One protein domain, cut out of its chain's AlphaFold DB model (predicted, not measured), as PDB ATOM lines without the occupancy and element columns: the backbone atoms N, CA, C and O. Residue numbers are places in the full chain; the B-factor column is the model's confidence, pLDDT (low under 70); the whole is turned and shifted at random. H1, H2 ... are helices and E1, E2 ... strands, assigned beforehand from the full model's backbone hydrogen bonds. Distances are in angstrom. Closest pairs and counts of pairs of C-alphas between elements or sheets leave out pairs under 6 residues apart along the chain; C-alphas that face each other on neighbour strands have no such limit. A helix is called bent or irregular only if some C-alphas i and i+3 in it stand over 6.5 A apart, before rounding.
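This is residues 34 to 211 of the 211 residues of an uncharacterized protein of Ignavibacteriales bacterium (UniProt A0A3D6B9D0). Two four-stranded antiparallel sheets lie face to face as a sandwich, their strands at 21 degrees to one another; H1 covers part of the first sheet on the face away from the second, and a helical hairpin of H2 and H3 sits off one end of the second sheet. The first sheet is E1 - E2 - E3 - E4 and the second E5 - E8 - E7 - E6, and the long unnamed stretch of residues 97 to 116 runs from H1 past the edge strand E6 to H2. The printed part has 178 residues, with three named helices and eight named strands in the order E1 E2 E3 E4 H1 H2 H3 E5 E6 E7 E8, and its class is mixed, helices and strands. It is compact, with a radius of gyration of the C-alphas of 16.3 A and spans of 48 by 45 by 25 A.

Find C-alpha 35 at (-3.119, 4.568, -32.920); from there E1, residues 35 to 43, runs 24.2 A. E2, residues 47 to 55, comes back over 25.5 A, E3, residues 61 to 70, is 28.7 A long, and E4, residues 73 to 80, is 23.3 A long. For the second sheet, look for E5 at residues 154 to 161, E6 at residues 171 to 178, E7 at residues 183 to 189 and E8 at residues 202 to 210. E8 is 24.8 A long and ends at C-alpha 210, at (12.572, 22.540, -11.113). H1 is residues 88 to 96; H2, residues 117 to 128, begins at C-alpha 117, at (12.964, 20.750, -42.081), and is 16.4 A long. H3, residues 134 to 145, is irregular: C-alphas 140 and 143 are 9.6 A apart.

Start with E1 E2 E3 E4, a meander, each strand the antiparallel neighbour of the one before; the sheet is strongly twisted. Look for N 38 and O 52, 2.9 A, between E1 and E2, N 53 and O 63, 2.8 A, between E2 and E3, and N 66 and O 77, 2.9 A, between E3 and E4. H1 is on this sheet at a height over the sheet of 9.6 A, and on the local plane it runs along the strands, at 0 degrees to E1; the closest C-alphas of the two are those of Phe 41 and Ser 94, 6.8 A. Across the sandwich, the closest C-alphas of E4 and E5 are those of Ala 74 and Phe 160, 5.9 A, and those of E1 and E7 are Phe 37 and Phe 187, 7.8 A. In the second sheet, also strongly twisted, E5 E6 E7 E8 form a Greek key, in which E6 E7 E8 are a meander and E5 is the antiparallel neighbour of E8. Here N 157 and O 207, 2.9 A, N 186 and O 204, 2.8 A, and N 189 and O 171, 2.7 A, are within hydrogen-bond range across E5 and E8, E8 and E7, and E7 and E6. E5 bends by 51 degrees at residue 158, and E8 bends by 51 degrees at residue 207. H3 only grazes this sheet, with its residues 134 to 143. H2 and H3 form a helical hairpin and only just touch, with 3 pairs of C-alphas within 8 A, the closest being those of Leu 119 and Gly 145, 7.2 A; they run opposite ways at a shallow tilt of 27 degrees. Every O i to N i+4 pair is within hydrogen-bond range in H2, against 3 of 5 in H1 and 5 of 8 in H3.

The two C-alphas farthest apart are those of Asp 95 and Glu 129, 48.5 A. The printed part has no cut and ends at residue 211, the chain's last. The long links are H1 to H2, 20 residues, and E7 to E8, 12 residues; on the first, residues 104 to 105 pair antiparallel with residues 176 to 177 of E6. The mean pLDDT of the printed part is 92.2, and no printed residue is under 70.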
ATOM      1  N   GLU A  34      -5.436   3.571 -36.904       92.50
ATOM      2  CA  GLU A  34      -5.269   4.754 -36.057       92.50
ATOM      3  C   GLU A  34      -4.873   4.330 -34.646       92.50
ATOM      4  O   GLU A  34      -5.569   3.545 -33.990       92.50
ATOM      5  N   GLN A  35      -3.744   4.861 -34.194       94.00
ATOM      6  CA  GLN A  35      -3.119   4.568 -32.920       94.00
ATOM      7  C   GLN A  35      -3.614   5.542 -31.856       94.00
ATOM      8  O   GLN A  35      -3.656   6.749 -32.050       94.00
ATOM      9  N   THR A  36      -3.977   5.033 -30.691       95.94
ATOM     10  CA  THR A  36      -4.322   5.876 -29.545       95.94
ATOM     11  C   THR A  36      -3.704   5.305 -28.290       95.94
ATOM     12  O   THR A  36      -3.522   4.090 -28.168       95.94
ATOM     13  N   PHE A  37      -3.396   6.193 -27.350       97.06
ATOM     14  CA  PHE A  37      -2.852   5.817 -26.058       97.06
ATOM     15  C   PHE A  37      -3.777   6.235 -24.929       97.06
ATOM     16  O   PHE A  37      -4.472   7.250 -24.997       97.06
ATOM     17  N   LYS A  38      -3.750   5.447 -23.861       95.50
ATOM     18  CA  LYS A  38      -4.442   5.743 -22.617       95.50
ATOM     19  C   LYS A  38      -3.540   5.416 -21.442       95.50
ATOM     20  O   LYS A  38      -3.253   4.246 -21.205       95.50
ATOM     21  N   LEU A  39      -3.140   6.431 -20.682       96.69
ATOM     22  CA  LEU A  39      -2.517   6.200 -19.384       96.69
ATOM     23  C   LEU A  39      -3.571   5.713 -18.384       96.69
ATOM     24  O   LEU A  39      -4.637   6.320 -18.261       96.69
ATOM     25  N   PHE A  40      -3.273   4.623 -17.678       96.19
ATOM     26  CA  PHE A  40      -4.102   4.133 -16.581       96.19
ATOM     27  C   PHE A  40      -3.610   4.662 -15.237       96.19
ATOM     28  O   PHE A  40      -4.365   5.340 -14.545       96.19
ATOM     29  N   PHE A  41      -2.366   4.356 -14.871       96.44
ATOM     30  CA  PHE A  41      -1.761   4.748 -13.598       96.44
ATOM     31  C   PHE A  41      -0.237   4.556 -13.625       96.44
ATOM     32  O   PHE A  41       0.320   3.959 -14.554       96.44
ATOM     33  N   LEU A  42       0.417   5.053 -12.574       97.44
ATOM     34  CA  LEU A  42       1.836   4.875 -12.278       97.44
ATOM     35  C   LEU A  42       1.970   4.176 -10.919       97.44
ATOM     36  O   LEU A  42       1.441   4.670  -9.922       97.44
ATOM     37  N   THR A  43       2.663   3.039 -10.860       97.00
ATOM     38  CA  THR A  43       2.874   2.300  -9.600       97.00
ATOM     39  C   THR A  43       4.087   2.806  -8.820       97.00
ATOM     40  O   THR A  43       5.079   3.233  -9.415       97.00
ATOM     41  N   LYS A  44       4.029   2.719  -7.484       93.31
ATOM     42  CA  LYS A  44       5.164   2.943  -6.575       93.31
ATOM     43  C   LYS A  44       6.092   1.714  -6.564       93.31
ATOM     44  O   LYS A  44       5.666   0.598  -6.854       93.31
ATOM     45  N   GLY A  45       7.374   1.911  -6.244       85.88
ATOM     46  CA  GLY A  45       8.414   0.869  -6.292       85.88
ATOM     47  C   GLY A  45       9.299   1.003  -7.534       85.88
ATOM     48  O   GLY A  45       9.979   2.016  -7.692       85.88
ATOM     49  N   TYR A  46       9.274   0.012  -8.428       84.81
ATOM     50  CA  TYR A  46       9.744   0.210  -9.801       84.81
ATOM     51  C   TYR A  46       8.713   1.116 -10.471       84.81
ATOM     52  O   TYR A  46       7.590   0.675 -10.696       84.81
ATOM     53  N   LYS A  47       9.027   2.400 -10.672       95.38
ATOM     54  CA  LYS A  47       8.078   3.385 -11.209       95.38
ATOM     55  C   LYS A  47       7.604   2.909 -12.586       95.38
ATOM     56  O   LYS A  47       8.332   3.067 -13.565       95.38
ATOM     57  N   THR A  48       6.430   2.282 -12.654       97.38
ATOM     58  CA  THR A  48       5.942   1.610 -13.866       97.38
ATOM     59  C   THR A  48       4.701   2.296 -14.402       97.38
ATOM     60  O   THR A  48       3.665   2.328 -13.737       97.38
ATOM     61  N   PHE A  49       4.798   2.813 -15.624       97.94
ATOM     62  CA  PHE A  49       3.652   3.322 -16.367       97.94
ATOM     63  C   PHE A  49       2.850   2.164 -16.950       97.94
ATOM     64  O   PHE A  49       3.412   1.293 -17.618       97.94
ATOM     65  N   TRP A  50       1.537   2.196 -16.735       97.56
ATOM     66  CA  TRP A  50       0.579   1.264 -17.325       97.56
ATOM     67  C   TRP A  50      -0.207   2.000 -18.405       97.56
ATOM     68  O   TRP A  50      -1.086   2.808 -18.098       97.56
ATOM     69  N   ILE A  51       0.132   1.754 -19.669       97.94
ATOM     70  CA  ILE A  51      -0.422   2.480 -20.818       97.94
ATOM     71  C   ILE A  51      -1.102   1.487 -21.755       97.94
ATOM     72  O   ILE A  51      -0.505   0.497 -22.163       97.94
ATOM     73  N   GLY A  52      -2.352   1.748 -22.116       97.38
ATOM     74  CA  GLY A  52      -3.033   1.024 -23.182       97.38
ATOM     75  C   GLY A  52      -2.717   1.653 -24.530       97.38
ATOM     76  O   GLY A  52      -2.919   2.852 -24.700       97.38
ATOM     77  N   GLU A  53      -2.254   0.851 -25.479       97.50
ATOM     78  CA  GLU A  53      -2.176   1.184 -26.898       97.50
ATOM     79  C   GLU A  53      -3.332   0.497 -27.626       97.50
ATOM     80  O   GLU A  53      -3.546  -0.706 -27.473       97.50
ATOM     81  N   ASN A  54      -4.066   1.251 -28.434       96.19
ATOM     82  CA  ASN A  54      -5.080   0.734 -29.344       96.19
ATOM     83  C   ASN A  54      -4.668   1.056 -30.779       96.19
ATOM     84  O   ASN A  54      -4.437   2.224 -31.078       96.19
ATOM     85  N   LEU A  55      -4.678   0.062 -31.668       93.44
ATOM     86  CA  LEU A  55      -4.657   0.257 -33.118       93.44
ATOM     87  C   LEU A  55      -6.056  -0.048 -33.652       93.44
ATOM     88  O   LEU A  55      -6.471  -1.205 -33.737       93.44
ATOM     89  N   SER A  56      -6.816   1.005 -33.933       92.31
ATOM     90  CA  SER A  56      -8.177   0.921 -34.467       92.31
ATOM     91  C   SER A  56      -8.182   0.738 -35.992       92.31
ATOM     92  O   SER A  56      -7.142   0.457 -36.587       92.31
ATOM     93  N   GLY A  57      -9.352   0.850 -36.626       89.69
ATOM     94  CA  GLY A  57      -9.499   0.662 -38.069       89.69
ATOM     95  C   GLY A  57      -9.337  -0.801 -38.469       89.69
ATOM     96  O   GLY A  57     -10.052  -1.665 -37.957       89.69
ATOM     97  N   GLU A  58      -8.411  -1.074 -39.384       88.06
ATOM     98  CA  GLU A  58      -8.195  -2.418 -39.940       88.06
ATOM     99  C   GLU A  58      -7.381  -3.340 -39.017       88.06
ATOM    100  O   GLU A  58      -7.487  -4.560 -39.127       88.06
ATOM    101  N   CYS A  59      -6.607  -2.783 -38.080       89.31
ATOM    102  CA  CYS A  59      -5.759  -3.570 -37.182       89.31
ATOM    103  C   CYS A  59      -6.549  -4.228 -36.045       89.31
ATOM    104  O   CYS A  59      -6.310  -5.388 -35.719       89.31
ATOM    105  N   GLN A  60      -7.461  -3.477 -35.421       91.75
ATOM    106  CA  GLN A  60      -8.258  -3.896 -34.258       91.75
ATOM    107  C   GLN A  60      -7.444  -4.606 -33.162       91.75
ATOM    108  O   GLN A  60      -7.866  -5.626 -32.612       91.75
ATOM    109  N   THR A  61      -6.275  -4.063 -32.817       93.81
ATOM    110  CA  THR A  61      -5.424  -4.616 -31.754       93.81
ATOM    111  C   THR A  61      -5.357  -3.694 -30.547       93.81
ATOM    112  O   THR A  61      -5.483  -2.471 -30.649       93.81
ATOM    113  N   SER A  62      -5.167  -4.302 -29.380       96.25
ATOM    114  CA  SER A  62      -4.934  -3.597 -28.126       96.25
ATOM    115  C   SER A  62      -3.756  -4.229 -27.409       96.25
ATOM    116  O   SER A  62      -3.703  -5.450 -27.254       96.25
ATOM    117  N   THR A  63      -2.832  -3.397 -26.949       96.94
ATOM    118  CA  THR A  63      -1.607  -3.822 -26.274       96.94
ATOM    119  C   THR A  63      -1.475  -3.061 -24.966       96.94
ATOM    120  O   THR A  63      -1.526  -1.834 -24.945       96.94
ATOM    121  N   LEU A  64      -1.293  -3.777 -23.862       97.31
ATOM    122  CA  LEU A  64      -0.865  -3.182 -22.607       97.31
ATOM    123  C   LEU A  64       0.653  -2.989 -22.639       97.31
ATOM    124  O   LEU A  64       1.407  -3.937 -22.867       97.31
ATOM    125  N   LEU A  65       1.081  -1.755 -22.416       98.06
ATOM    126  CA  LEU A  65       2.469  -1.343 -22.319       98.06
ATOM    127  C   LEU A  65       2.804  -1.101 -20.846       98.06
ATOM    128  O   LEU A  65       2.156  -0.294 -20.176       98.06
ATOM    129  N   ASN A  66       3.838  -1.783 -20.364       97.44
ATOM    130  CA  ASN A  66       4.393  -1.606 -19.030       97.44
ATOM    131  C   ASN A  66       5.794  -1.016 -19.159       97.44
ATOM    132  O   ASN A  66       6.707  -1.715 -19.599       97.44
ATOM    133  N   ILE A  67       5.956   0.260 -18.801       98.19
ATOM    134  CA  ILE A  67       7.246   0.951 -18.881       98.19
ATOM    135  C   ILE A  67       7.778   1.134 -17.471       98.19
ATOM    136  O   ILE A  67       7.337   2.039 -16.765       98.19
ATOM    137  N   SER A  68       8.700   0.269 -17.065       97.25
ATOM    138  CA  SER A  68       9.319   0.301 -15.741       97.25
ATOM    139  C   SER A  68      10.600   1.120 -15.775       97.25
ATOM    140  O   SER A  68      11.495   0.830 -16.572       97.25
ATOM    141  N   ILE A  69      10.690   2.110 -14.891       95.31
ATOM    142  CA  ILE A  69      11.843   2.995 -14.739       95.31
ATOM    143  C   ILE A  69      12.594   2.601 -13.472       95.31
ATOM    144  O   ILE A  69      12.031   2.594 -12.373       95.31
ATOM    145  N   PHE A  70      13.875   2.287 -13.637       89.56
ATOM    146  CA  PHE A  70      14.799   2.006 -12.548       89.56
ATOM    147  C   PHE A  70      16.070   2.831 -12.750       89.56
ATOM    148  O   PHE A  70      16.744   2.706 -13.775       89.56
ATOM    149  N   ASP A  71      16.363   3.703 -11.786       83.56
ATOM    150  CA  ASP A  71      17.384   4.751 -11.869       83.56
ATOM    151  C   ASP A  71      17.194   5.659 -13.097       83.56
ATOM    152  O   ASP A  71      16.325   6.533 -13.089       83.56
ATOM    153  N   SER A  72      17.976   5.427 -14.153       83.38
ATOM    154  CA  SER A  72      17.918   6.149 -15.431       83.38
ATOM    155  C   SER A  72      17.583   5.237 -16.613       83.38
ATOM    156  O   SER A  72      17.625   5.678 -17.756       83.38
ATOM    157  N   ASN A  73      17.276   3.963 -16.359       87.44
ATOM    158  CA  ASN A  73      16.942   2.998 -17.399       87.44
ATOM    159  C   ASN A  73      15.438   2.742 -17.416       87.44
ATOM    160  O   ASN A  73      14.833   2.438 -16.386       87.44
ATOM    161  N   ALA A  74      14.852   2.802 -18.606       94.06
ATOM    162  CA  ALA A  74      13.477   2.399 -18.838       94.06
ATOM    163  C   ALA A  74      13.424   1.076 -19.607       94.06
ATOM    164  O   ALA A  74      14.163   0.853 -20.567       94.06
ATOM    165  N   THR A  75      12.521   0.193 -19.191       95.44
ATOM    166  CA  THR A  75      12.271  -1.095 -19.845       95.44
ATOM    167  C   THR A  75      10.808  -1.199 -20.219       95.44
ATOM    168  O   THR A  75       9.937  -0.870 -19.420       95.44
ATOM    169  N   LEU A  76      10.539  -1.652 -21.442       97.00
ATOM    170  CA  LEU A  76       9.189  -1.832 -21.954       97.00
ATOM    171  C   LEU A  76       8.855  -3.321 -22.046       97.00
ATOM    172  O   LEU A  76       9.511  -4.060 -22.781       97.00
ATOM    173  N   ALA A  77       7.782  -3.731 -21.378       97.38
ATOM    174  CA  ALA A  77       7.098  -4.991 -21.644       97.38
ATOM    175  C   ALA A  77       5.774  -4.723 -22.376       97.38
ATOM    176  O   ALA A  77       5.078  -3.747 -22.090       97.38
ATOM    177  N   LYS A  78       5.437  -5.588 -23.339       97.44
ATOM    178  CA  LYS A  78       4.200  -5.514 -24.124       97.44
ATOM    179  C   LYS A  78       3.373  -6.774 -23.907       97.44
ATOM    180  O   LYS A  78       3.899  -7.875 -24.055       97.44
ATOM    181  N   THR A  79       2.087  -6.608 -23.624       96.12
ATOM    182  CA  THR A  79       1.129  -7.714 -23.512       96.12
ATOM    183  C   THR A  79      -0.053  -7.458 -24.431       96.12
ATOM    184  O   THR A  79      -0.788  -6.492 -24.241       96.12
ATOM    185  N   SER A  80      -0.259  -8.318 -25.428       95.25
ATOM    186  CA  SER A  80      -1.446  -8.235 -26.282       95.25
ATOM    187  C   SER A  80      -2.697  -8.578 -25.479       95.25
ATOM    188  O   SER A  80      -2.761  -9.614 -24.814       95.25
ATOM    189  N   MET A  81      -3.708  -7.722 -25.563       92.62
ATOM    190  CA  MET A  81      -5.003  -7.968 -24.942       92.62
ATOM    191  C   MET A  81      -5.797  -8.968 -25.781       92.62
ATOM    192  O   MET A  81      -5.761  -8.935 -27.011       92.62
ATOM    193  N   LYS A  82      -6.562  -9.839 -25.117       89.44
ATOM    194  CA  LYS A  82      -7.437 -10.804 -25.801       89.44
ATOM    195  C   LYS A  82      -8.536 -10.111 -26.611       89.44
ATOM    196  O   LYS A  82      -8.880 -10.569 -27.693       89.44
ATOM    197  N   ASN A  83      -9.101  -9.042 -26.054       89.12
ATOM    198  CA  ASN A  83     -10.222  -8.316 -26.631       89.12
ATOM    199  C   ASN A  83      -9.800  -6.882 -26.948       89.12
ATOM    200  O   ASN A  83      -9.236  -6.193 -26.092       89.12
ATOM    201  N   TYR A  84     -10.130  -6.428 -28.155       89.00
ATOM    202  CA  TYR A  84      -9.905  -5.051 -28.574       89.00
ATOM    203  C   TYR A  84     -10.657  -4.062 -27.674       89.00
ATOM    204  O   TYR A  84     -11.833  -4.250 -27.357       89.00
ATOM    205  N   ASN A  85      -9.960  -3.003 -27.267       85.50
ATOM    206  CA  ASN A  85     -10.440  -1.891 -26.452       85.50
ATOM    207  C   ASN A  85     -11.095  -2.301 -25.112       85.50
ATOM    208  O   ASN A  85     -11.868  -1.543 -24.523       85.50
ATOM    209  N   SER A  86     -10.790  -3.503 -24.613       88.69
ATOM    210  CA  SER A  86     -11.321  -4.019 -23.350       88.69
ATOM    211  C   SER A  86     -10.361  -3.721 -22.205       88.69
ATOM    212  O   SER A  86      -9.453  -4.494 -21.914       88.69
ATOM    213  N   TRP A  87     -10.574  -2.585 -21.541       91.06
ATOM    214  CA  TRP A  87      -9.655  -2.064 -20.520       91.06
ATOM    215  C   TRP A  87     -10.169  -2.154 -19.079       91.06
ATOM    216  O   TRP A  87      -9.526  -1.648 -18.159       91.06
ATOM    217  N   ASN A  88     -11.340  -2.755 -18.860       88.06
ATOM    218  CA  ASN A  88     -11.980  -2.779 -17.541       88.06
ATOM    219  C   ASN A  88     -11.141  -3.529 -16.501       88.06
ATOM    220  O   ASN A  88     -11.024  -3.074 -15.369       88.06
ATOM    221  N   GLU A  89     -10.505  -4.629 -16.901       84.25
ATOM    222  CA  GLU A  89      -9.649  -5.433 -16.023       84.25
ATOM    223  C   GLU A  89      -8.428  -4.639 -15.542       84.25
ATOM    224  O   GLU A  89      -8.043  -4.740 -14.381       84.25
ATOM    225  N   ILE A  90      -7.868  -3.772 -16.393       87.81
ATOM    226  CA  ILE A  90      -6.704  -2.947 -16.042       87.81
ATOM    227  C   ILE A  90      -7.066  -1.888 -15.005       87.81
ATOM    228  O   ILE A  90      -6.272  -1.608 -14.115       87.81
ATOM    229  N   LYS A  91      -8.282  -1.336 -15.065       81.81
ATOM    230  CA  LYS A  91      -8.756  -0.423 -14.018       81.81
ATOM    231  C   LYS A  91      -8.885  -1.116 -12.665       81.81
ATOM    232  O   LYS A  91      -8.628  -0.491 -11.660       81.81
ATOM    233  N   ILE A  92      -9.253  -2.394 -12.630       87.44
ATOM    234  CA  ILE A  92      -9.330  -3.143 -11.366       87.44
ATOM    235  C   ILE A  92      -7.923  -3.397 -10.808       87.44
ATOM    236  O   ILE A  92      -7.727  -3.396  -9.597       87.44
ATOM    237  N   LEU A  93      -6.922  -3.572 -11.680       85.81
ATOM    238  CA  LEU A  93      -5.534  -3.741 -11.248       85.81
ATOM    239  C   LEU A  93      -4.987  -2.518 -10.501       85.81
ATOM    240  O   LEU A  93      -4.152  -2.715  -9.623       85.81
ATOM    241  N   SER A  94      -5.444  -1.291 -10.793       87.06
ATOM    242  CA  SER A  94      -4.951  -0.107 -10.067       87.06
ATOM    243  C   SER A  94      -5.214  -0.196  -8.571       87.06
ATOM    244  O   SER A  94      -4.369   0.218  -7.787       87.06
ATOM    245  N   ASP A  95      -6.339  -0.797  -8.182       87.00
ATOM    246  CA  ASP A  95      -6.744  -0.936  -6.780       87.00
ATOM    247  C   ASP A  95      -5.913  -1.997  -6.039       87.00
ATOM    248  O   ASP A  95      -5.872  -2.021  -4.810       87.00
ATOM    249  N   ALA A  96      -5.247  -2.888  -6.780       90.62
ATOM    250  CA  ALA A  96      -4.388  -3.932  -6.231       90.62
ATOM    251  C   ALA A  96      -2.922  -3.490  -6.078       90.62
ATOM    252  O   ALA A  96      -2.151  -4.169  -5.395       90.62
ATOM    253  N   PHE A  97      -2.523  -2.385  -6.713       93.50
ATOM    254  CA  PHE A  97      -1.158  -1.868  -6.661       93.50
ATOM    255  C   PHE A  97      -1.068  -0.602  -5.810       93.50
ATOM    256  O   PHE A  97      -1.975   0.223  -5.782       93.50
ATOM    257  N   ASP A  98       0.081  -0.406  -5.164       94.69
ATOM    258  CA  ASP A  98       0.414   0.903  -4.609       94.69
ATOM    259  C   ASP A  98       0.720   1.858  -5.770       94.69
ATOM    260  O   ASP A  98       1.643   1.621  -6.556       94.69
ATOM    261  N   THR A  99      -0.080   2.910  -5.915       96.19
ATOM    262  CA  THR A  99      -0.017   3.851  -7.039       96.19
ATOM    263  C   THR A  99       0.240   5.273  -6.563       96.19
ATOM    264  O   THR A  99      -0.020   5.634  -5.412       96.19
ATOM    265  N   TYR A 100       0.831   6.078  -7.440       96.06
ATOM    266  CA  TYR A 100       0.867   7.524  -7.254       96.06
ATOM    267  C   TYR A 100      -0.525   8.116  -7.473       96.06
ATOM    268  O   TYR A 100      -1.327   7.567  -8.231       96.06
ATOM    269  N   GLU A 101      -0.768   9.269  -6.853       95.06
ATOM    270  CA  GLU A 101      -1.956  10.073  -7.127       95.06
ATOM    271  C   GLU A 101      -2.073  10.411  -8.616       95.06
ATOM    272  O   GLU A 101      -1.086  10.418  -9.361       95.06
ATOM    273  N   ALA A 102      -3.300  10.687  -9.057       94.00
ATOM    274  CA  ALA A 102      -3.575  11.018 -10.448       94.00
ATOM    275  C   ALA A 102      -2.696  12.191 -10.936       94.00
ATOM    276  O   ALA A 102      -2.477  13.153 -10.192       94.00
ATOM    277  N   PRO A 103      -2.204  12.147 -12.188       95.81
ATOM    278  CA  PRO A 103      -1.276  13.151 -12.672       95.81
ATOM    279  C   PRO A 103      -1.960  14.500 -12.880       95.81
ATOM    280  O   PRO A 103      -3.118  14.588 -13.303       95.81
ATOM    281  N   ILE A 104      -1.189  15.565 -12.700       94.25
ATOM    282  CA  ILE A 104      -1.593  16.910 -13.093       94.25
ATOM    283  C   ILE A 104      -1.457  17.017 -14.612       94.25
ATOM    284  O   ILE A 104      -0.401  16.732 -15.178       94.25
ATOM    285  N   THR A 105      -2.531  17.423 -15.283       92.25
ATOM    286  CA  THR A 105      -2.564  17.534 -16.746       92.25
ATOM    287  C   THR A 105      -2.224  18.960 -17.196       92.25
ATOM    288  O   THR A 105      -2.782  19.915 -16.665       92.25
ATOM    289  N   ASN A 106      -1.334  19.097 -18.187       80.75
ATOM    290  CA  ASN A 106      -0.975  20.347 -18.882       80.75
ATOM    291  C   ASN A 106      -0.418  21.496 -18.005       80.75
ATOM    292  O   ASN A 106      -0.621  22.662 -18.327       80.75
ATOM    293  N   ASN A 107       0.307  21.193 -16.921       75.62
ATOM    294  CA  ASN A 107       0.792  22.205 -15.960       75.62
ATOM    295  C   ASN A 107       2.315  22.471 -15.997       75.62
ATOM    296  O   ASN A 107       2.861  23.042 -15.060       75.62
ATOM    297  N   LEU A 108       3.023  22.023 -17.037       82.94
ATOM    298  CA  LEU A 108       4.493  22.104 -17.103       82.94
ATOM    299  C   LEU A 108       5.025  23.043 -18.199       82.94
ATOM    300  O   LEU A 108       6.188  22.932 -18.566       82.94
ATOM    301  N   SER A 109       4.188  23.931 -18.752       89.25
ATOM    302  CA  SER A 109       4.575  24.841 -19.849       89.25
ATOM    303  C   SER A 109       5.357  24.135 -20.966       89.25
ATOM    304  O   SER A 109       6.404  24.597 -21.413       89.25
ATOM    305  N   VAL A 110       4.862  22.964 -21.370       92.81
ATOM    306  CA  VAL A 110       5.455  22.157 -22.436       92.81
ATOM    307  C   VAL A 110       4.759  22.517 -23.739       92.81
ATOM    308  O   VAL A 110       3.528  22.459 -23.810       92.81
ATOM    309  N   SER A 111       5.527  22.856 -24.770       94.38
ATOM    310  CA  SER A 111       5.005  23.151 -26.103       94.38
ATOM    311  C   SER A 111       5.604  22.244 -27.172       94.38
ATOM    312  O   SER A 111       6.648  21.617 -26.974       94.38
ATOM    313  N   ASP A 112       4.926  22.204 -28.321       95.31
ATOM    314  CA  ASP A 112       5.356  21.473 -29.512       95.31
ATOM    315  C   ASP A 112       6.842  21.733 -29.835       95.31
ATOM    316  O   ASP A 112       7.337  22.849 -29.625       95.31
ATOM    317  N   PRO A 113       7.568  20.722 -30.348       94.94
ATOM    318  CA  PRO A 113       8.948  20.897 -30.784       94.94
ATOM    319  C   PRO A 113       9.046  21.943 -31.900       94.94
ATOM    320  O   PRO A 113       8.124  22.125 -32.702       94.94
ATOM    321  N   LEU A 114      10.211  22.587 -32.013       92.75
ATOM    322  CA  LEU A 114      10.501  23.424 -33.175       92.75
ATOM    323  C   LEU A 114      10.451  22.590 -34.458       92.75
ATOM    324  O   LEU A 114      10.893  21.442 -34.497       92.75
ATOM    325  N   PHE A 115       9.939  23.200 -35.527       93.44
ATOM    326  CA  PHE A 115       9.901  22.558 -36.832       93.44
ATOM    327  C   PHE A 115      11.321  22.311 -37.358       93.44
ATOM    328  O   PHE A 115      12.085  23.259 -37.553       93.44
ATOM    329  N   ASP A 116      11.641  21.055 -37.669       94.88
ATOM    330  CA  ASP A 116      12.919  20.663 -38.260       94.88
ATOM    331  C   ASP A 116      12.721  20.183 -39.703       94.88
ATOM    332  O   ASP A 116      12.270  19.067 -39.985       94.88
ATOM    333  N   SER A 117      13.076  21.053 -40.651       93.81
ATOM    334  CA  SER A 117      12.964  20.750 -42.081       93.81
ATOM    335  C   SER A 117      13.989  19.721 -42.565       93.81
ATOM    336  O   SER A 117      13.745  19.036 -43.561       93.81
ATOM    337  N   THR A 118      15.136  19.619 -41.894       95.44
ATOM    338  CA  THR A 118      16.235  18.732 -42.286       95.44
ATOM    339  C   THR A 118      15.892  17.307 -41.896       95.44
ATOM    340  O   THR A 118      15.932  16.407 -42.739       95.44
ATOM    341  N   LEU A 119      15.474  17.112 -40.647       93.62
ATOM    342  CA  LEU A 119      15.101  15.803 -40.132       93.62
ATOM    343  C   LEU A 119      13.841  15.270 -40.827       93.62
ATOM    344  O   LEU A 119      13.792  14.101 -41.205       93.62
ATOM    345  N   ALA A 120      12.870  16.144 -41.121       92.06
ATOM    346  CA  ALA A 120      11.685  15.780 -41.897       92.06
ATOM    347  C   ALA A 120      12.013  15.315 -43.323       92.06
ATOM    348  O   ALA A 120      11.445  14.328 -43.800       92.06
ATOM    349  N   LYS A 121      12.947  15.992 -44.005       92.25
ATOM    350  CA  LYS A 121      13.441  15.548 -45.317       92.25
ATOM    351  C   LYS A 121      14.174  14.217 -45.212       92.25
ATOM    352  O   LYS A 121      13.939  13.351 -46.045       92.25
ATOM    353  N   SER A 122      15.003  14.041 -44.185       93.50
ATOM    354  CA  SER A 122      15.730  12.791 -43.944       93.50
ATOM    355  C   SER A 122      14.775  11.608 -43.747       93.50
ATOM    356  O   SER A 122      14.911  10.587 -44.421       93.50
ATOM    357  N   PHE A 123      13.733  11.774 -42.925       91.62
ATOM    358  CA  PHE A 123      12.694  10.756 -42.756       91.62
ATOM    359  C   PHE A 123      11.926  10.486 -44.056       91.62
ATOM    360  O   PHE A 123      11.687   9.335 -44.410       91.62
ATOM    361  N   SER A 124      11.584  11.534 -44.810       89.19
ATOM    362  CA  SER A 124      10.894  11.380 -46.098       89.19
ATOM    363  C   SER A 124      11.736  10.589 -47.106       89.19
ATOM    364  O   SER A 124      11.223   9.672 -47.740       89.19
ATOM    365  N   SER A 125      13.032  10.896 -47.227       90.38
ATOM    366  CA  SER A 125      13.957  10.142 -48.083       90.38
ATOM    367  C   SER A 125      14.082   8.687 -47.638       90.38
ATOM    368  O   SER A 125      13.989   7.793 -48.472       90.38
ATOM    369  N   TYR A 126      14.197   8.441 -46.329       90.38
ATOM    370  CA  TYR A 126      14.224   7.090 -45.767       90.38
ATOM    371  C   TYR A 126      13.004   6.259 -46.190       90.38
ATOM    372  O   TYR A 126      13.156   5.117 -46.622       90.38
ATOM    373  N   VAL A 127      11.799   6.833 -46.123       86.88
ATOM    374  CA  VAL A 127      10.571   6.154 -46.565       86.88
ATOM    375  C   VAL A 127      10.598   5.886 -48.076       86.88
ATOM    376  O   VAL A 127      10.257   4.785 -48.509       86.88
ATOM    377  N   LEU A 128      11.051   6.848 -48.891       84.44
ATOM    378  CA  LEU A 128      11.156   6.688 -50.351       84.44
ATOM    379  C   LEU A 128      12.174   5.618 -50.775       84.44
ATOM    380  O   LEU A 128      12.003   4.988 -51.817       84.44
ATOM    381  N   GLU A 129      13.208   5.392 -49.971       85.94
ATOM    382  CA  GLU A 129      14.226   4.357 -50.187       85.94
ATOM    383  C   GLU A 129      13.779   2.956 -49.718       85.94
ATOM    384  O   GLU A 129      14.550   1.998 -49.791       85.94
ATOM    385  N   GLY A 130      12.526   2.807 -49.272       78.50
ATOM    386  CA  GLY A 130      11.959   1.534 -48.817       78.50
ATOM    387  C   GLY A 130      12.048   1.310 -47.306       78.50
ATOM    388  O   GLY A 130      11.925   0.175 -46.842       78.50
ATOM    389  N   GLY A 131      12.274   2.370 -46.530       79.38
ATOM    390  CA  GLY A 131      12.110   2.351 -45.083       79.38
ATOM    391  C   GLY A 131      10.654   2.099 -44.673       79.38
ATOM    392  O   GLY A 131       9.744   2.641 -45.288       79.38
ATOM    393  N   ASP A 132      10.428   1.289 -43.633       75.75
ATOM    394  CA  ASP A 132       9.067   0.881 -43.235       75.75
ATOM    395  C   ASP A 132       8.327   1.967 -42.445       75.75
ATOM    396  O   ASP A 132       7.259   2.423 -42.845       75.75
ATOM    397  N   ASN A 133       8.833   2.292 -41.249       83.56
ATOM    398  CA  ASN A 133       8.104   3.056 -40.238       83.56
ATOM    399  C   ASN A 133       9.039   3.629 -39.156       83.56
ATOM    400  O   ASN A 133      10.257   3.415 -39.161       83.56
ATOM    401  N   ALA A 134       8.436   4.318 -38.183       90.31
ATOM    402  CA  ALA A 134       9.126   4.899 -37.037       90.31
ATOM    403  C   ALA A 134       9.957   3.893 -36.219       90.31
ATOM    404  O   ALA A 134      11.013   4.267 -35.721       90.31
ATOM    405  N   ILE A 135       9.555   2.618 -36.117       90.81
ATOM    406  CA  ILE A 135      10.294   1.610 -35.332       90.81
ATOM    407  C   ILE A 135      11.710   1.445 -35.876       90.81
ATOM    408  O   ILE A 135      12.681   1.530 -35.123       90.81
ATOM    409  N   LYS A 136      11.832   1.221 -37.188       90.44
ATOM    410  CA  LYS A 136      13.141   1.061 -37.832       90.44
ATOM    411  C   LYS A 136      13.909   2.381 -37.876       90.44
ATOM    412  O   LYS A 136      15.107   2.377 -37.609       90.44
ATOM    413  N   TRP A 137      13.231   3.497 -38.149       93.12
ATOM    414  CA  TRP A 137      13.843   4.829 -38.107       93.12
ATOM    415  C   TRP A 137      14.499   5.124 -36.750       93.12
ATOM    416  O   TRP A 137      15.672   5.498 -36.692       93.12
ATOM    417  N   ASN A 138      13.760   4.903 -35.663       94.12
ATOM    418  CA  ASN A 138      14.216   5.143 -34.299       94.12
ATOM    419  C   ASN A 138      15.333   4.175 -33.890       94.12
ATOM    420  O   ASN A 138      16.263   4.577 -33.201       94.12
ATOM    421  N   ALA A 139      15.291   2.919 -34.348       93.44
ATOM    422  CA  ALA A 139      16.368   1.961 -34.101       93.44
ATOM    423  C   ALA A 139      17.700   2.368 -34.763       93.44
ATOM    424  O   ALA A 139      18.760   2.048 -34.234       93.44
ATOM    425  N   ILE A 140      17.649   3.060 -35.908       93.94
ATOM    426  CA  ILE A 140      18.838   3.527 -36.638       93.94
ATOM    427  C   ILE A 140      19.381   4.825 -36.035       93.94
ATOM    428  O   ILE A 140      20.587   4.955 -35.839       93.94
ATOM    429  N   ASN A 141      18.501   5.794 -35.772       94.50
ATOM    430  CA  ASN A 141      18.917   7.157 -35.443       94.50
ATOM    431  C   ASN A 141      18.942   7.448 -33.936       94.50
ATOM    432  O   ASN A 141      19.630   8.376 -33.508       94.50
ATOM    433  N   GLY A 142      18.208   6.679 -33.128       92.88
ATOM    434  CA  GLY A 142      18.060   6.926 -31.696       92.88
ATOM    435  C   GLY A 142      17.619   8.363 -31.406       92.88
ATOM    436  O   GLY A 142      16.763   8.917 -32.095       92.88
ATOM    437  N   GLU A 143      18.254   8.988 -30.415       91.81
ATOM    438  CA  GLU A 143      18.000  10.383 -30.025       91.81
ATOM    439  C   GLU A 143      18.358  11.409 -31.112       91.81
ATOM    440  O   GLU A 143      17.763  12.479 -31.162       91.81
ATOM    441  N   ASN A 144      19.249  11.078 -32.053       93.38
ATOM    442  CA  ASN A 144      19.550  11.969 -33.182       93.38
ATOM    443  C   ASN A 144      18.409  12.004 -34.217       93.38
ATOM    444  O   ASN A 144      18.402  12.846 -35.112       93.38
ATOM    445  N   GLY A 145      17.465  11.061 -34.126       93.00
ATOM    446  CA  GLY A 145      16.314  10.931 -35.017       93.00
ATOM    447  C   GLY A 145      15.050  11.628 -34.525       93.00
ATOM    448  O   GLY A 145      13.994  11.412 -35.126       93.00
ATOM    449  N   MET A 146      15.132  12.411 -33.444       94.94
ATOM    450  CA  MET A 146      13.985  13.041 -32.791       94.94
ATOM    451  C   MET A 146      14.234  14.500 -32.414       94.94
ATOM    452  O   MET A 146      15.369  14.936 -32.253       94.94
ATOM    453  N   VAL A 147      13.140  15.237 -32.223       96.19
ATOM    454  CA  VAL A 147      13.138  16.593 -31.668       96.19
ATOM    455  C   VAL A 147      12.357  16.578 -30.355       96.19
ATOM    456  O   VAL A 147      11.192  16.179 -30.314       96.19
ATOM    457  N   LEU A 148      12.997  16.985 -29.263       96.50
ATOM    458  CA  LEU A 148      12.358  17.040 -27.947       96.50
ATOM    459  C   LEU A 148      11.384  18.225 -27.844       96.50
ATOM    460  O   LEU A 148      11.552  19.216 -28.561       96.50
ATOM    461  N   PRO A 149      10.355  18.129 -26.982       96.19
ATOM    462  CA  PRO A 149       9.443  19.237 -26.752       96.19
ATOM    463  C   PRO A 149      10.177  20.414 -26.101       96.19
ATOM    464  O   PRO A 149      11.209  20.240 -25.450       96.19
ATOM    465  N   ILE A 150       9.621  21.613 -26.254       94.69
ATOM    466  CA  ILE A 150      10.141  22.806 -25.584       94.69
ATOM    467  C   ILE A 150       9.513  22.864 -24.195       94.69
ATOM    468  O   ILE A 150       8.305  22.676 -24.053       94.69
ATOM    469  N   VAL A 151      10.328  23.117 -23.177       93.00
ATOM    470  CA  VAL A 151       9.896  23.182 -21.781       93.00
ATOM    471  C   VAL A 151      10.378  24.491 -21.180       93.00
ATOM    472  O   VAL A 151      11.551  24.840 -21.302       93.00
ATOM    473  N   GLU A 152       9.476  25.200 -20.510       88.25
ATOM    474  CA  GLU A 152       9.798  26.419 -19.772       88.25
ATOM    475  C   GLU A 152       9.791  26.147 -18.260       88.25
ATOM    476  O   GLU A 152       8.889  25.489 -17.749       88.25
ATOM    477  N   ASN A 153      10.757  26.710 -17.526       88.31
ATOM    478  CA  ASN A 153      10.864  26.667 -16.052       88.31
ATOM    479  C   ASN A 153      11.207  25.303 -15.420       88.31
ATOM    480  O   ASN A 153      11.358  25.217 -14.202       88.31
ATOM    481  N   PHE A 154      11.374  24.256 -16.226       91.88
ATOM    482  CA  PHE A 154      11.779  22.929 -15.768       91.88
ATOM    483  C   PHE A 154      12.897  22.368 -16.646       91.88
ATOM    484  O   PHE A 154      12.947  22.628 -17.848       91.88
ATOM    485  N   GLU A 155      13.755  21.542 -16.056       93.00
ATOM    486  CA  GLU A 155      14.666  20.662 -16.787       93.00
ATOM    487  C   GLU A 155      14.003  19.302 -16.997       93.00
ATOM    488  O   GLU A 155      13.500  18.687 -16.050       93.00
ATOM    489  N   PHE A 156      13.991  18.837 -18.247       94.62
ATOM    490  CA  PHE A 156      13.455  17.535 -18.635       94.62
ATOM    491  C   PHE A 156      14.590  16.645 -19.140       94.62
ATOM    492  O   PHE A 156      15.130  16.874 -20.221       94.62
ATOM    493  N   ASP A 157      14.903  15.589 -18.389       94.62
ATOM    494  CA  ASP A 157      15.834  14.549 -18.827       94.62
ATOM    495  C   ASP A 157      15.031  13.399 -19.452       94.62
ATOM    496  O   ASP A 157      14.196  12.787 -18.779       94.62
ATOM    497  N   LEU A 158      15.256  13.094 -20.735       95.94
ATOM    498  CA  LEU A 158      14.561  11.994 -21.411       95.94
ATOM    499  C   LEU A 158      14.949  10.650 -20.779       95.94
ATOM    500  O   LEU A 158      16.122  10.293 -20.725       95.94
ATOM    501  N   LEU A 159      13.951   9.889 -20.329       96.00
ATOM    502  CA  LEU A 159      14.127   8.538 -19.785       96.00
ATOM    503  C   LEU A 159      13.713   7.458 -20.783       96.00
ATOM    504  O   LEU A 159      14.245   6.348 -20.768       96.00
ATOM    505  N   PHE A 160      12.707   7.750 -21.608       97.00
ATOM    506  CA  PHE A 160      12.137   6.786 -22.539       97.00
ATOM    507  C   PHE A 160      11.402   7.482 -23.678       97.00
ATOM    508  O   PHE A 160      10.699   8.466 -23.461       97.00
ATOM    509  N   TYR A 161      11.469   6.902 -24.872       97.19
ATOM    510  CA  TYR A 161      10.585   7.231 -25.982       97.19
ATOM    511  C   TYR A 161       9.986   5.950 -26.560       97.19
ATOM    512  O   TYR A 161      10.667   4.932 -26.717       97.19
ATOM    513  N   TYR A 162       8.694   5.977 -26.881       97.38
ATOM    514  CA  TYR A 162       8.036   4.818 -27.474       97.38
ATOM    515  C   TYR A 162       8.508   4.605 -28.913       97.38
ATOM    516  O   TYR A 162       8.324   5.469 -29.769       97.38
ATOM    517  N   ASN A 163       9.101   3.449 -29.200       94.56
ATOM    518  CA  ASN A 163       9.804   3.223 -30.461       94.56
ATOM    519  C   ASN A 163       8.914   3.251 -31.715       94.56
ATOM    520  O   ASN A 163       9.440   3.480 -32.798       94.56
ATOM    521  N   ALA A 164       7.603   3.034 -31.601       93.19
ATOM    522  CA  ALA A 164       6.692   3.114 -32.744       93.19
ATOM    523  C   ALA A 164       6.156   4.533 -33.023       93.19
ATOM    524  O   ALA A 164       5.478   4.724 -34.028       93.19
ATOM    525  N   GLY A 165       6.477   5.517 -32.174       95.25
ATOM    526  CA  GLY A 165       6.132   6.918 -32.409       95.25
ATOM    527  C   GLY A 165       7.165   7.639 -33.272       95.25
ATOM    528  O   GLY A 165       8.365   7.381 -33.155       95.25
ATOM    529  N   LEU A 166       6.715   8.559 -34.127       95.31
ATOM    530  CA  LEU A 166       7.602   9.429 -34.903       95.31
ATOM    531  C   LEU A 166       7.731  10.798 -34.228       95.31
ATOM    532  O   LEU A 166       6.756  11.545 -34.136       95.31
ATOM    533  N   TYR A 167       8.951  11.158 -33.837       96.19
ATOM    534  CA  TYR A 167       9.245  12.363 -33.052       96.19
ATOM    535  C   TYR A 167       9.838  13.497 -33.898       96.19
ATOM    536  O   TYR A 167      10.791  14.160 -33.498       96.19
ATOM    537  N   ILE A 168       9.262  13.721 -35.080       94.75
ATOM    538  CA  ILE A 168       9.635  14.802 -36.000       94.75
ATOM    539  C   ILE A 168       8.378  15.604 -36.318       94.75
ATOM    540  O   ILE A 168       7.403  15.023 -36.794       94.75
ATOM    541  N   ASN A 169       8.393  16.918 -36.069       94.06
ATOM    542  CA  ASN A 169       7.275  17.830 -36.359       94.06
ATOM    543  C   ASN A 169       5.908  17.331 -35.844       94.06
ATOM    544  O   ASN A 169       4.877  17.540 -36.486       94.06
ATOM    545  N   TYR A 170       5.910  16.626 -34.711       96.00
ATOM    546  CA  TYR A 170       4.697  16.175 -34.041       96.00
ATOM    547  C   TYR A 170       4.070  17.320 -33.248       96.00
ATOM    548  O   TYR A 170       4.710  18.337 -32.984       96.00
ATOM    549  N   LYS A 171       2.824  17.117 -32.832       96.81
ATOM    550  CA  LYS A 171       2.142  17.961 -31.854       96.81
ATOM    551  C   LYS A 171       2.059  17.254 -30.517       96.81
ATOM    552  O   LYS A 171       2.002  16.026 -30.460       96.81
ATOM    553  N   ILE A 172       2.017  18.004 -29.435       96.50
ATOM    554  CA  ILE A 172       1.730  17.474 -28.111       96.50
ATOM    555  C   ILE A 172       0.217  17.363 -27.961       96.50
ATOM    556  O   ILE A 172      -0.515  18.336 -28.115       96.50
ATOM    557  N   SER A 173      -0.250  16.156 -27.652       95.75
ATOM    558  CA  SER A 173      -1.672  15.896 -27.408       95.75
ATOM    559  C   SER A 173      -2.041  16.137 -25.945       95.75
ATOM    560  O   SER A 173      -3.041  16.787 -25.646       95.75
ATOM    561  N   VAL A 174      -1.226  15.625 -25.019       96.44
ATOM    562  CA  VAL A 174      -1.428  15.789 -23.581       96.44
ATOM    563  C   VAL A 174      -0.114  15.596 -22.830       96.44
ATOM    564  O   VAL A 174       0.702  14.739 -23.182       96.44
ATOM    565  N   VAL A 175       0.078  16.387 -21.775       96.88
ATOM    566  CA  VAL A 175       1.189  16.247 -20.826       96.88
ATOM    567  C   VAL A 175       0.611  15.857 -19.474       96.88
ATOM    568  O   VAL A 175      -0.295  16.524 -18.976       96.88
ATOM    569  N   GLN A 176       1.134  14.794 -18.871       97.38
ATOM    570  CA  GLN A 176       0.721  14.312 -17.555       97.38
ATOM    571  C   GLN A 176       1.933  14.246 -16.631       97.38
ATOM    572  O   GLN A 176       2.915  13.573 -16.937       97.38
ATOM    573  N   TYR A 177       1.862  14.952 -15.505       96.38
ATOM    574  CA  TYR A 177       2.950  15.083 -14.540       96.38
ATOM    575  C   TYR A 177       2.587  14.452 -13.201       96.38
ATOM    576  O   TYR A 177       1.511  14.715 -12.667       96.38
ATOM    577  N   TYR A 178       3.505  13.664 -12.650       96.19
ATOM    578  CA  TYR A 178       3.434  13.097 -11.306       96.19
ATOM    579  C   TYR A 178       4.453  13.813 -10.406       96.19
ATOM    580  O   TYR A 178       5.627  13.429 -10.427       96.19
ATOM    581  N   PRO A 179       4.037  14.829  -9.620       94.31
ATOM    582  CA  PRO A 179       4.950  15.614  -8.788       94.31
ATOM    583  C   PRO A 179       5.736  14.758  -7.801       94.31
ATOM    584  O   PRO A 179       6.956  14.793  -7.791       94.31
ATOM    585  N   ASP A 180       5.050  13.880  -7.070       94.62
ATOM    586  CA  ASP A 180       5.670  13.003  -6.067       94.62
ATOM    587  C   ASP A 180       6.658  11.985  -6.667       94.62
ATOM    588  O   ASP A 180       7.412  11.327  -5.945       94.62
ATOM    589  N   ALA A 181       6.629  11.797  -7.989       94.81
ATOM    590  CA  ALA A 181       7.547  10.925  -8.703       94.81
ATOM    591  C   ALA A 181       8.662  11.688  -9.430       94.81
ATOM    592  O   ALA A 181       9.611  11.020  -9.857       94.81
ATOM    593  N   ASP A 182       8.549  13.012  -9.584       94.62
ATOM    594  CA  ASP A 182       9.367  13.854 -10.467       94.62
ATOM    595  C   ASP A 182       9.418  13.335 -11.913       94.62
ATOM    596  O   ASP A 182      10.475  13.291 -12.548       94.62
ATOM    597  N   ILE A 183       8.277  12.871 -12.438       95.69
ATOM    598  CA  ILE A 183       8.196  12.294 -13.788       95.69
ATOM    599  C   ILE A 183       7.013  12.864 -14.559       95.69
ATOM    600  O   ILE A 183       5.892  12.927 -14.050       95.69
ATOM    601  N   ALA A 184       7.256  13.210 -15.821       96.44
ATOM    602  CA  ALA A 184       6.230  13.582 -16.782       96.44
ATOM    603  C   ALA A 184       6.186  12.600 -17.955       96.44
ATOM    604  O   ALA A 184       7.215  12.087 -18.394       96.44
ATOM    605  N   ILE A 185       4.990  12.382 -18.491       97.81
ATOM    606  CA  ILE A 185       4.772  11.734 -19.781       97.81
ATOM    607  C   ILE A 185       4.116  12.726 -20.741       97.81
ATOM    608  O   ILE A 185       3.165  13.424 -20.388       97.81
ATOM    609  N   VAL A 186       4.645  12.790 -21.957       97.94
ATOM    610  CA  VAL A 186       4.190  13.667 -23.037       97.94
ATOM    611  C   VAL A 186       3.716  12.785 -24.178       97.94
ATOM    612  O   VAL A 186       4.529  12.136 -24.831       97.94
ATOM    613  N   PHE A 187       2.409  12.742 -24.419       98.00
ATOM    614  CA  PHE A 187       1.827  12.001 -25.537       98.00
ATOM    615  C   PHE A 187       1.820  12.855 -26.802       98.00
ATOM    616  O   PHE A 187       1.470  14.039 -26.763       98.00
ATOM    617  N   THR A 188       2.140  12.248 -27.940       97.44
ATOM    618  CA  THR A 188       2.359  12.962 -29.199       97.44
ATOM    619  C   THR A 188       1.347  12.577 -30.273       97.44
ATOM    620  O   THR A 188       0.985  11.413 -30.451       97.44
ATOM    621  N   GLU A 189       0.917  13.578 -31.034       96.31
ATOM    622  CA  GLU A 189       0.126  13.430 -32.240       96.31
ATOM    623  C   GLU A 189       1.020  13.616 -33.473       96.31
ATOM    624  O   GLU A 189       1.617  14.675 -33.653       96.31
ATOM    625  N   GLN A 190       1.125  12.600 -34.334       92.81
ATOM    626  CA  GLN A 190       1.910  12.687 -35.555       92.81
ATOM    627  C   GLN A 190       0.972  12.889 -36.756       92.81
ATOM    628  O   GLN A 190       0.268  11.948 -37.127       92.81
ATOM    629  N   PRO A 191       0.965  14.077 -37.388       85.50
ATOM    630  CA  PRO A 191       0.162  14.314 -38.587       85.50
ATOM    631  C   PRO A 191       0.661  13.539 -39.818       85.50
ATOM    632  O   PRO A 191      -0.120  13.276 -40.736       85.50
ATOM    633  N   VAL A 192       1.949  13.178 -39.868       80.75
ATOM    634  CA  VAL A 192       2.527  12.399 -40.969       80.75
ATOM    635  C   VAL A 192       2.145  10.925 -40.829       80.75
ATOM    636  O   VAL A 192       2.526  10.247 -39.877       80.75
ATOM    637  N   ARG A 193       1.417  10.411 -41.818       79.50
ATOM    638  CA  ARG A 193       1.081   8.985 -41.913       79.50
ATOM    639  C   ARG A 193       2.233   8.202 -42.536       79.50
ATOM    640  O   ARG A 193       2.950   8.731 -43.386       79.50
ATOM    641  N   THR A 194       2.406   6.953 -42.120       75.44
ATOM    642  CA  THR A 194       3.412   6.056 -42.709       75.44
ATOM    643  C   THR A 194       2.871   5.330 -43.942       75.44
ATOM    644  O   THR A 194       1.700   5.471 -44.312       75.44
ATOM    645  N   ILE A 195       3.725   4.521 -44.574       71.56
ATOM    646  CA  ILE A 195       3.304   3.475 -45.509       71.56
ATOM    647  C   ILE A 195       2.184   2.667 -44.857       71.56
ATOM    648  O   ILE A 195       2.324   2.229 -43.722       71.56
ATOM    649  N   GLY A 196       1.078   2.488 -45.572       71.00
ATOM    650  CA  GLY A 196      -0.129   1.901 -44.999       71.00
ATOM    651  C   GLY A 196      -1.249   2.924 -44.823       71.00
ATOM    652  O   GLY A 196      -2.399   2.576 -45.033       71.00
ATOM    653  N   MET A 197      -0.919   4.205 -44.607       79.69
ATOM    654  CA  MET A 197      -1.796   5.254 -44.047       79.69
ATOM    655  C   MET A 197      -1.987   5.166 -42.524       79.69
ATOM    656  O   MET A 197      -2.829   5.893 -41.983       79.69
ATOM    657  N   ASP A 198      -1.171   4.350 -41.851       85.50
ATOM    658  CA  ASP A 198      -1.141   4.229 -40.396       85.50
ATOM    659  C   ASP A 198      -0.599   5.499 -39.730       85.50
ATOM    660  O   ASP A 198       0.313   6.171 -40.232       85.50
ATOM    661  N   THR A 199      -1.139   5.817 -38.559       90.12
ATOM    662  CA  THR A 199      -0.615   6.886 -37.700       90.12
ATOM    663  C   THR A 199       0.599   6.408 -36.899       90.12
ATOM    664  O   THR A 199       0.640   5.254 -36.483       90.12
ATOM    665  N   MET A 200       1.542   7.307 -36.601       92.94
ATOM    666  CA  MET A 200       2.727   7.023 -35.769       92.94
ATOM    667  C   MET A 200       2.743   7.899 -34.513       92.94
ATOM    668  O   MET A 200       3.684   8.663 -34.270       92.94
ATOM    669  N   HIS A 201       1.661   7.828 -33.745       96.56
ATOM    670  CA  HIS A 201       1.560   8.496 -32.455       96.56
ATOM    671  C   HIS A 201       2.583   7.919 -31.472       96.56
ATOM    672  O   HIS A 201       3.047   6.785 -31.595       96.56
ATOM    673  N   GLY A 202       2.962   8.698 -30.470       96.94
ATOM    674  CA  GLY A 202       3.993   8.276 -29.537       96.94
ATOM    675  C   GLY A 202       3.810   8.847 -28.153       96.94
ATOM    676  O   GLY A 202       2.805   9.485 -27.828       96.94
ATOM    677  N   PHE A 203       4.816   8.602 -27.329       98.19
ATOM    678  CA  PHE A 203       4.961   9.279 -26.059       98.19
ATOM    679  C   PHE A 203       6.420   9.285 -25.620       98.19
ATOM    680  O   PHE A 203       7.195   8.376 -25.931       98.19
ATOM    681  N   LEU A 204       6.764  10.323 -24.872       98.00
ATOM    682  CA  LEU A 204       8.072  10.555 -24.278       98.00
ATOM    683  C   LEU A 204       7.900  10.592 -22.759       98.00
ATOM    684  O   LEU A 204       6.946  11.197 -22.272       98.00
ATOM    685  N   ILE A 205       8.796   9.951 -22.014       97.69
ATOM    686  CA  ILE A 205       8.808   9.995 -20.549       97.69
ATOM    687  C   ILE A 205      10.074  10.706 -20.099       97.69
ATOM    688  O   ILE A 205      11.173  10.357 -20.534       97.69
ATOM    689  N   PHE A 206       9.908  11.669 -19.203       96.56
ATOM    690  CA  PHE A 206      10.967  12.536 -18.714       96.56
ATOM    691  C   PHE A 206      11.063  12.485 -17.198       96.56
ATOM    692  O   PHE A 206      10.043  12.469 -16.508       96.56
ATOM    693  N   LYS A 207      12.290  12.547 -16.684       95.50
ATOM    694  CA  LYS A 207      12.536  13.017 -15.324       95.50
ATOM    695  C   LYS A 207      12.441  14.537 -15.329       95.50
ATOM    696  O   LYS A 207      13.016  15.175 -16.207       95.50
ATOM    697  N   VAL A 208      11.737  15.097 -14.356       94.44
ATOM    698  CA  VAL A 208      11.502  16.539 -14.242       94.44
ATOM    699  C   VAL A 208      12.280  17.080 -13.051       94.44
ATOM    700  O   VAL A 208      12.267  16.480 -11.978       94.44
ATOM    701  N   LYS A 209      12.947  18.220 -13.221       92.75
ATOM    702  CA  LYS A 209      13.546  18.990 -12.123       92.75
ATOM    703  C   LYS A 209      13.117  20.447 -12.247       92.75
ATOM    704  O   LYS A 209      13.097  20.986 -13.351       92.75
ATOM    705  N   SER A 210      12.765  21.084 -11.131       83.12
ATOM    706  CA  SER A 210      12.572  22.540 -11.113       83.12
ATOM    707  C   SER A 210      13.911  23.233 -11.341       83.12
ATOM    708  O   SER A 210      14.918  22.800 -10.775       83.12
ATOM    709  N   ILE A 211      13.888  24.305 -12.134       81.81
ATOM    710  CA  ILE A 211      14.986  25.277 -12.242       81.81
ATOM    711  C   ILE A 211      14.928  26.240 -11.051       81.81
ATOM    712  O   ILE A 211      13.803  26.466 -10.540       81.81
TER     713      ILE A 211